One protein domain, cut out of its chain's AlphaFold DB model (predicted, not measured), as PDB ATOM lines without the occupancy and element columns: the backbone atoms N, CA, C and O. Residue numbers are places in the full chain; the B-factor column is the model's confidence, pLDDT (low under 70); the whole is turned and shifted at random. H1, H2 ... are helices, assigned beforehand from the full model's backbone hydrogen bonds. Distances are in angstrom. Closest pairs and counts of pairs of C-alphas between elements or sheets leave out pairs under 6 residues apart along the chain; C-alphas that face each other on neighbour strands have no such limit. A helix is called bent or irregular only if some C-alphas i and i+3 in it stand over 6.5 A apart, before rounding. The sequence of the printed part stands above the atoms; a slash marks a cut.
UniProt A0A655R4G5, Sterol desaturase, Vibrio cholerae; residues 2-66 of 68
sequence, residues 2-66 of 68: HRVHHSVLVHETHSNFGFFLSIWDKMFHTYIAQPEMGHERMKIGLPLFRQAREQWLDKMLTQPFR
ATOM      1  N   HIS A   2      71.494  43.772-176.603       91.44
ATOM      2  CA  HIS A   2      72.218  44.410-175.488       91.44
ATOM      3  C   HIS A   2      71.304  44.934-174.367       91.44
ATOM      4  O   HIS A   2      71.628  44.811-173.197       91.44
ATOM      5  N   ARG A   3      70.097  45.421-174.686       92.88
ATOM      6  CA  ARG A   3      69.108  45.782-173.656       92.88
ATOM      7  C   ARG A   3      68.733  44.612-172.730       92.88
ATOM      8  O   ARG A   3      68.531  44.860-171.553       92.88
ATOM      9  N   VAL A   4      68.668  43.376-173.242       94.31
ATOM     10  CA  VAL A   4      68.361  42.153-172.467       94.31
ATOM     11  C   VAL A   4      69.417  41.916-171.381       94.31
ATOM     12  O   VAL A   4      69.063  41.617-170.249       94.31
ATOM     13  N   HIS A   5      70.690  42.177-171.691       95.06
ATOM     14  CA  HIS A   5      71.796  42.126-170.726       95.06
ATOM     15  C   HIS A   5      71.603  43.087-169.538       95.06
ATOM     16  O   HIS A   5      72.054  42.825-168.431       95.06
ATOM     17  N   HIS A   6      70.886  44.199-169.727       94.56
ATOM     18  CA  HIS A   6      70.579  45.150-168.649       94.56
ATOM     19  C   HIS A   6      69.360  44.753-167.811       94.56
ATOM     20  O   HIS A   6      68.886  45.565-167.011       94.56
ATOM     21  N   SER A   7      68.816  43.548-168.001       95.38
ATOM     22  CA  SER A   7      67.664  43.079-167.235       95.38
ATOM     23  C   SER A   7      67.935  43.034-165.745       95.38
ATOM     24  O   SER A   7      69.063  42.853-165.293       95.38
ATOM     25  N   VAL A   8      66.853  43.149-164.986       95.12
ATOM     26  CA  VAL A   8      66.826  42.797-163.571       95.12
ATOM     27  C   VAL A   8      66.840  41.273-163.347       95.12
ATOM     28  O   VAL A   8      67.209  40.820-162.266       95.12
ATOM     29  N   LEU A   9      66.401  40.475-164.331       95.06
ATOM     30  CA  LEU A   9      66.348  39.017-164.229       95.06
ATOM     31  C   LEU A   9      67.732  38.425-164.490       95.06
ATOM     32  O   LEU A   9      68.254  38.545-165.590       95.06
ATOM     33  N   VAL A  10      68.286  37.720-163.502       93.62
ATOM     34  CA  VAL A  10      69.669  37.201-163.510       93.62
ATOM     35  C   VAL A  10      70.014  36.407-164.779       93.62
ATOM     36  O   VAL A  10      71.095  36.581-165.337       93.62
ATOM     37  N   HIS A  11      69.100  35.565-165.268       94.00
ATOM     38  CA  HIS A  11      69.337  34.746-166.461       94.00
ATOM     39  C   HIS A  11      69.342  35.562-167.770       94.00
ATOM     40  O   HIS A  11      69.991  35.171-168.733       94.00
ATOM     41  N   GLU A  12      68.661  36.712-167.802       95.56
ATOM     42  CA  GLU A  12      68.723  37.672-168.907       95.56
ATOM     43  C   GLU A  12      69.941  38.592-168.770       95.56
ATOM     44  O   GLU A  12      70.591  38.906-169.766       95.56
ATOM     45  N   THR A  13      70.287  38.988-167.540       95.12
ATOM     46  CA  THR A  13      71.470  39.805-167.246       95.12
ATOM     47  C   THR A  13      72.748  39.104-167.690       95.12
ATOM     48  O   THR A  13      73.608  39.704-168.323       95.12
ATOM     49  N   HIS A  14      72.877  37.809-167.408       95.44
ATOM     50  CA  HIS A  14      74.039  37.008-167.795       95.44
ATOM     51  C   HIS A  14      73.894  36.406-169.203       95.44
ATOM     52  O   HIS A  14      74.190  35.236-169.431       95.44
ATOM     53  N   SER A  15      73.437  37.226-170.150       96.00
ATOM     54  CA  SER A  15      73.267  36.890-171.567       96.00
ATOM     55  C   SER A  15      73.718  38.061-172.452       96.00
ATOM     56  O   SER A  15      73.901  39.173-171.950       96.00
ATOM     57  N   ASN A  16      73.864  37.848-173.765       96.19
ATOM     58  CA  ASN A  16      74.154  38.897-174.756       96.19
ATOM     59  C   ASN A  16      75.350  39.808-174.391       96.19
ATOM     60  O   ASN A  16      75.239  41.038-174.429       96.19
ATOM     61  N   PHE A  17      76.485  39.203-174.031       94.00
ATOM     62  CA  PHE A  17      77.717  39.896-173.650       94.00
ATOM     63  C   PHE A  17      78.346  40.669-174.819       94.00
ATOM     64  O   PHE A  17      79.019  41.680-174.613       94.00
ATOM     65  N   GLY A  18      78.132  40.221-176.059       91.81
ATOM     66  CA  GLY A  18      78.617  40.897-177.254       91.81
ATOM     67  C   GLY A  18      77.861  42.200-177.526       91.81
ATOM     68  O   GLY A  18      76.659  42.194-177.789       91.81
ATOM     69  N   PHE A  19      78.572  43.333-177.541       86.94
ATOM     70  CA  PHE A  19      77.975  44.625-177.910       86.94
ATOM     71  C   PHE A  19      77.931  44.855-179.433       86.94
ATOM     72  O   PHE A  19      76.997  45.484-179.925       86.94
ATOM     73  N   PHE A  20      78.930  44.350-180.174       88.00
ATOM     74  CA  PHE A  20      79.076  44.576-181.621       88.00
ATOM     75  C   PHE A  20      78.728  43.346-182.469       88.00
ATOM     76  O   PHE A  20      78.028  43.470-183.471       88.00
ATOM     77  N   LEU A  21      79.171  42.148-182.068       92.62
ATOM     78  CA  LEU A  21      78.943  40.908-182.816       92.62
ATOM     79  C   LEU A  21      78.198  39.884-181.957       92.62
ATOM     80  O   LEU A  21      78.767  39.312-181.031       92.62
ATOM     81  N   SER A  22      76.949  39.583-182.315       92.19
ATOM     82  CA  SER A  22      76.132  38.577-181.615       92.19
ATOM     83  C   SER A  22      76.580  37.131-181.859       92.19
ATOM     84  O   SER A  22      76.008  36.207-181.289       92.19
ATOM     85  N   ILE A  23      77.535  36.904-182.768       95.50
ATOM     86  CA  ILE A  23      78.022  35.554-183.079       95.50
ATOM     87  C   ILE A  23      78.703  34.916-181.868       95.50
ATOM     88  O   ILE A  23      78.528  33.724-181.647       95.50
ATOM     89  N   TRP A  24      79.380  35.716-181.043       95.12
ATOM     90  CA  TRP A  24      80.006  35.240-179.816       95.12
ATOM     91  C   TRP A  24      78.962  34.654-178.868       95.12
ATOM     92  O   TRP A  24      79.090  33.510-178.450       95.12
ATOM     93  N   ASP A  25      77.859  35.366-178.634       95.94
ATOM     94  CA  ASP A  25      76.785  34.869-177.774       95.94
ATOM     95  C   ASP A  25      76.101  33.613-178.317       95.94
ATOM     96  O   ASP A  25      75.659  32.759-177.552       95.94
ATOM     97  N   LYS A  26      76.023  33.464-179.641       95.25
ATOM     98  CA  LYS A  26      75.502  32.235-180.253       95.25
ATOM     99  C   LYS A  26      76.472  31.067-180.077       95.25
ATOM    100  O   LYS A  26      76.032  29.978-179.730       95.25
ATOM    101  N   MET A  27      77.770  31.293-180.282       97.25
ATOM    102  CA  MET A  27      78.807  30.267-180.119       97.25
ATOM    103  C   MET A  27      78.907  29.768-178.673       97.25
ATOM    104  O   MET A  27      79.093  28.575-178.446       97.25
ATOM    105  N   PHE A  28      78.744  30.665-177.700       96.38
ATOM    106  CA  PHE A  28      78.819  30.344-176.273       96.38
ATOM    107  C   PHE A  28      77.450  30.090-175.621       96.38
ATOM    108  O   PHE A  28      77.383  29.944-174.406       96.38
ATOM    109  N   HIS A  29      76.371  29.983-176.406       95.75
ATOM    110  CA  HIS A  29      75.008  29.706-175.927       95.75
ATOM    111  C   HIS A  29      74.470  30.710-174.883       95.75
ATOM    112  O   HIS A  29      73.648  30.364-174.041       95.75
ATOM    113  N   THR A  30      74.891  31.972-174.965       96.31
ATOM    114  CA  THR A  30      74.433  33.086-174.113       96.31
ATOM    115  C   THR A  30      73.498  34.044-174.853       96.31
ATOM    116  O   THR A  30      73.181  35.119-174.351       96.31
ATOM    117  N   TYR A  31      73.064  33.706-176.069       96.62
ATOM    118  CA  TYR A  31      72.215  34.573-176.884       96.62
ATOM    119  C   TYR A  31      70.739  34.488-176.484       96.62
ATOM    120  O   TYR A  31      70.123  33.429-176.587       96.62
ATOM    121  N   ILE A  32      70.145  35.630-176.131       96.00
ATOM    122  CA  ILE A  32      68.707  35.756-175.857       96.00
ATOM    123  C   ILE A  32      68.103  36.811-176.779       96.00
ATOM    124  O   ILE A  32      68.431  37.996-176.696       96.00
ATOM    125  N   ALA A  33      67.189  36.386-177.652       93.94
ATOM    126  CA  ALA A  33      66.619  37.271-178.662       93.94
ATOM    127  C   ALA A  33      65.660  38.320-178.082       93.94
ATOM    128  O   ALA A  33      65.708  39.488-178.472       93.94
ATOM    129  N   GLN A  34      64.799  37.893-177.156       95.00
ATOM    130  CA  GLN A  34      63.760  38.700-176.522       95.00
ATOM    131  C   GLN A  34      63.748  38.419-175.018       95.00
ATOM    132  O   GLN A  34      63.931  37.264-174.637       95.00
ATOM    133  N   PRO A  35      63.529  39.440-174.174       95.25
ATOM    134  CA  PRO A  35      63.323  39.220-172.752       95.25
ATOM    135  C   PRO A  35      61.946  38.578-172.510       95.25
ATOM    136  O   PRO A  35      61.008  38.804-173.278       95.25
ATOM    137  N   GLU A  36      61.804  37.844-171.414       94.06
ATOM    138  CA  GLU A  36      60.614  37.115-170.970       94.06
ATOM    139  C   GLU A  36      59.369  38.013-170.942       94.06
ATOM    140  O   GLU A  36      58.300  37.654-171.435       94.06
ATOM    141  N   MET A  37      59.515  39.243-170.446       93.19
ATOM    142  CA  MET A  37      58.411  40.207-170.350       93.19
ATOM    143  C   MET A  37      58.148  40.984-171.652       93.19
ATOM    144  O   MET A  37      57.198  41.778-171.717       93.19
ATOM    145  N   GLY A  38      58.959  40.760-172.688       93.69
ATOM    146  CA  GLY A  38      59.033  41.596-173.882       93.69
ATOM    147  C   GLY A  38      59.705  42.943-173.598       93.69
ATOM    148  O   GLY A  38      59.764  43.416-172.462       93.69
ATOM    149  N   HIS A  39      60.239  43.583-174.639       91.31
ATOM    150  CA  HIS A  39      60.998  44.827-174.484       91.31
ATOM    151  C   HIS A  39      60.198  45.963-173.828       91.31
ATOM    152  O   HIS A  39      60.773  46.737-173.073       91.31
ATOM    153  N   GLU A  40      58.889  46.057-174.043       92.88
ATOM    154  CA  GLU A  40      58.068  47.123-173.450       92.88
ATOM    155  C   GLU A  40      57.975  47.030-171.920       92.88
ATOM    156  O   GLU A  40      58.067  48.032-171.219       92.88
ATOM    157  N   ARG A  41      57.837  45.814-171.378       93.06
ATOM    158  CA  ARG A  41      57.607  45.593-169.936       93.06
ATOM    159  C   ARG A  41      58.869  45.190-169.178       93.06
ATOM    160  O   ARG A  41      58.839  45.055-167.953       93.06
ATOM    161  N   MET A  42      59.970  44.985-169.896       93.25
ATOM    162  CA  MET A  42      61.272  44.665-169.334       93.25
ATOM    163  C   MET A  42      61.750  45.775-168.389       93.25
ATOM    164  O   MET A  42      61.853  46.942-168.771       93.25
ATOM    165  N   LYS A  43      62.120  45.389-167.165       93.56
ATOM    166  CA  LYS A  43      62.726  46.281-166.172       93.56
ATOM    167  C   LYS A  43      64.245  46.177-166.243       93.56
ATOM    168  O   LYS A  43      64.778  45.071-166.241       93.56
ATOM    169  N   ILE A  44      64.915  47.325-166.264       93.00
ATOM    170  CA  ILE A  44      66.376  47.413-166.337       93.00
ATOM    171  C   ILE A  44      66.995  47.864-165.015       93.00
ATOM    172  O   ILE A  44      66.326  48.485-164.182       93.00
ATOM    173  N   GLY A  45      68.286  47.580-164.859       90.75
ATOM    174  CA  GLY A  45      69.113  48.076-163.764       90.75
ATOM    175  C   GLY A  45      69.145  47.170-162.534       90.75
ATOM    176  O   GLY A  45      68.439  46.167-162.426       90.75
ATOM    177  N   LEU A  46      69.994  47.550-161.581       89.12
ATOM    178  CA  LEU A  46      70.272  46.760-160.385       89.12
ATOM    179  C   LEU A  46      69.143  46.913-159.349       89.12
ATOM    180  O   LEU A  46      68.805  48.047-158.999       89.12
ATOM    181  N   PRO A  47      68.588  45.813-158.795       88.31
ATOM    182  CA  PRO A  47      67.550  45.878-157.758       88.31
ATOM    183  C   PRO A  47      67.933  46.747-156.554       88.31
ATOM    184  O   PRO A  47      67.077  47.435-156.002       88.31
ATOM    185  N   LEU A  48      69.217  46.723-156.185       88.88
ATOM    186  CA  LEU A  48      69.783  47.412-155.023       88.88
ATOM    187  C   LEU A  48      69.802  48.943-155.176       88.88
ATOM    188  O   LEU A  48      69.653  49.660-154.192       88.88
ATOM    189  N   PHE A  49      69.938  49.462-156.400       91.00
ATOM    190  CA  PHE A  49      70.171  50.889-156.659       91.00
ATOM    191  C   PHE A  49      69.038  51.506-157.484       91.00
ATOM    192  O   PHE A  49      69.243  52.016-158.582       91.00
ATOM    193  N   ARG A  50      67.806  51.439-156.963       89.56
ATOM    194  CA  ARG A  50      66.596  51.905-157.674       89.56
ATOM    195  C   ARG A  50      66.106  53.296-157.307       89.56
ATOM    196  O   ARG A  50      65.327  53.880-158.056       89.56
ATOM    197  N   GLN A  51      66.509  53.818-156.155       92.62
ATOM    198  CA  GLN A  51      66.042  55.128-155.714       92.62
ATOM    199  C   GLN A  51      66.621  56.225-156.616       92.62
ATOM    200  O   GLN A  51      67.781  56.148-157.011       92.62
ATOM    201  N   ALA A  52      65.853  57.282-156.893       93.50
ATOM    202  CA  ALA A  52      66.311  58.385-157.749       93.50
ATOM    203  C   ALA A  52      67.632  59.007-157.257       93.50
ATOM    204  O   ALA A  52      68.485  59.385-158.056       93.50
ATOM    205  N   ARG A  53      67.836  59.048-155.932       94.69
ATOM    206  CA  ARG A  53      69.062  59.553-155.304       94.69
ATOM    207  C   ARG A  53      70.294  58.698-155.612       94.69
ATOM    208  O   ARG A  53      71.392  59.243-155.648       94.69
ATOM    209  N   GLU A  54      70.122  57.399-155.861       94.44
ATOM    210  CA  GLU A  54      71.209  56.485-156.239       94.44
ATOM    211  C   GLU A  54      71.736  56.748-157.657       94.44
ATOM    212  O   GLU A  54      72.841  56.336-157.982       94.44
ATOM    213  N   GLN A  55      70.998  57.486-158.488       93.50
ATOM    214  CA  GLN A  55      71.420  57.845-159.849       93.50
ATOM    215  C   GLN A  55      72.226  59.154-159.900       93.50
ATOM    216  O   GLN A  55      72.569  59.648-160.971       93.50
ATOM    217  N   TRP A  56      72.504  59.757-158.742       96.31
ATOM    218  CA  TRP A  56      73.314  60.969-158.640       96.31
ATOM    219  C   TRP A  56      74.796  60.609-158.601       96.31
ATOM    220  O   TRP A  56      75.170  59.563-158.073       96.31
ATOM    221  N   LEU A  57      75.646  61.497-159.121       96.38
ATOM    222  CA  LEU A  57      77.078  61.241-159.290       96.38
ATOM    223  C   LEU A  57      77.769  60.789-157.996       96.38
ATOM    224  O   LEU A  57      78.472  59.786-157.983       96.38
ATOM    225  N   ASP A  58      77.534  61.488-156.892       96.00
ATOM    226  CA  ASP A  58      78.123  61.178-155.587       96.00
ATOM    227  C   ASP A  58      77.696  59.799-155.054       96.00
ATOM    228  O   ASP A  58      78.489  59.067-154.455       96.00
ATOM    229  N   LYS A  59      76.444  59.402-155.301       95.12
ATOM    230  CA  LYS A  59      75.957  58.080-154.911       95.12
ATOM    231  C   LYS A  59      76.502  56.999-155.837       95.12
ATOM    232  O   LYS A  59      76.992  56.006-155.312       95.12
ATOM    233  N   MET A  60      76.544  57.220-157.152       94.44
ATOM    234  CA  MET A  60      77.157  56.289-158.109       94.44
ATOM    235  C   MET A  60      78.635  56.020-157.799       94.44
ATOM    236  O   MET A  60      79.061  54.872-157.821       94.44
ATOM    237  N   LEU A  61      79.404  57.051-157.431       96.12
ATOM    238  CA  LEU A  61      80.817  56.893-157.063       96.12
ATOM    239  C   LEU A  61      81.016  56.062-155.790       96.12
ATOM    240  O   LEU A  61      82.035  55.397-155.640       96.12
ATOM    241  N   THR A  62      80.050  56.088-154.871       95.62
ATOM    242  CA  THR A  62      80.140  55.342-153.608       95.62
ATOM    243  C   THR A  62      79.567  53.928-153.707       95.62
ATOM    244  O   THR A  62      79.949  53.087-152.903       95.62
ATOM    245  N   GLN A  63      78.694  53.629-154.679       94.50
ATOM    246  CA  GLN A  63      78.043  52.317-154.841       94.50
ATOM    247  C   GLN A  63      78.996  51.108-154.852       94.50
ATOM    248  O   GLN A  63      78.674  50.137-154.170       94.50
ATOM    249  N   PRO A  64      80.156  51.130-155.543       92.44
ATOM    250  CA  PRO A  64      81.076  49.988-155.564       92.44
ATOM    251  C   PRO A  64      81.707  49.651-154.207       92.44
ATOM    252  O   PRO A  64      82.203  48.542-154.034       92.44
ATOM    253  N   PHE A  65      81.705  50.596-153.264       94.44
ATOM    254  CA  PHE A  65      82.356  50.470-151.955       94.44
ATOM    255  C   PHE A  65      81.370  50.239-150.808       94.44
ATOM    256  O   PHE A  65      81.786  50.120-149.658       94.44
ATOM    257  N   ARG A  66      80.064  50.221-151.090       90.31
ATOM    258  CA  ARG A  66      79.055  49.912-150.076       90.31
ATOM    259  C   ARG A  66      78.949  48.399-149.933       90.31
ATOM    260  O   ARG A  66      78.807  47.692-150.931       90.31
TER     261      ARG A  66
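What this domain is: This is residues 2 to 66 of the 68 residues of the protein "Sterol desaturase" of Vibrio cholerae (UniProt A0A655R4G5). A loose string of six short helices is drawn out along one axis, with few contacts between its parts: H1 and H2 make a small corner in the middle, H3 is at one end, and H5 and H6 are near each other at the other end. H4 is off to one side, on the path from H3 to H5. The printed part has 65 residues with six named helices, H1 to H6 in order, and no named strand; the class is all helix, though under half of the residues, 30 of 65, are in named elements. The radius of gyration of the C-alphas is 14.0 A, and the spans are 39 by 24 by 17 A.

How they stand to each other: H1, residues 2 to 5, and H2, residues 10 to 13, touch only at the corner by their tight link; their closest C-alphas, of His 5 and Thr 13, are 4.2 A apart. H3, residues 23 to 27, is apart from both. H4, residues 38 to 41, is only just apart from H1, at 8.1 A. H5, residues 52 to 55, and H6, residues 57 to 65, are close but not clearly touching, with the closest C-alphas, of Glu 54 and Met 60, 6.2 A apart. In H3 every O i to N i+4 pair is within hydrogen-bond range, in H6 3 of 5; H1, H2, H4 and H5 are too short for such a pair.

Where its parts are: H1 begins at C-alpha 2 (72.218, 44.410, -175.488). H3 measures 6.1 A and ends at C-alpha 27 (78.807, 30.267, -180.119). H6 measures 14.1 A to C-alpha 65 (82.356, 50.470, -151.955) and is irregular: C-alphas 61 and 64 are 7.1 A apart.

The domain as a whole: The C-alphas farthest apart, of Met 27 and Arg 53, are 39.6 A apart. The printed part has no cut, and no link is long. Mean pLDDT of the printed part is 93.8; no printed residue is under 70.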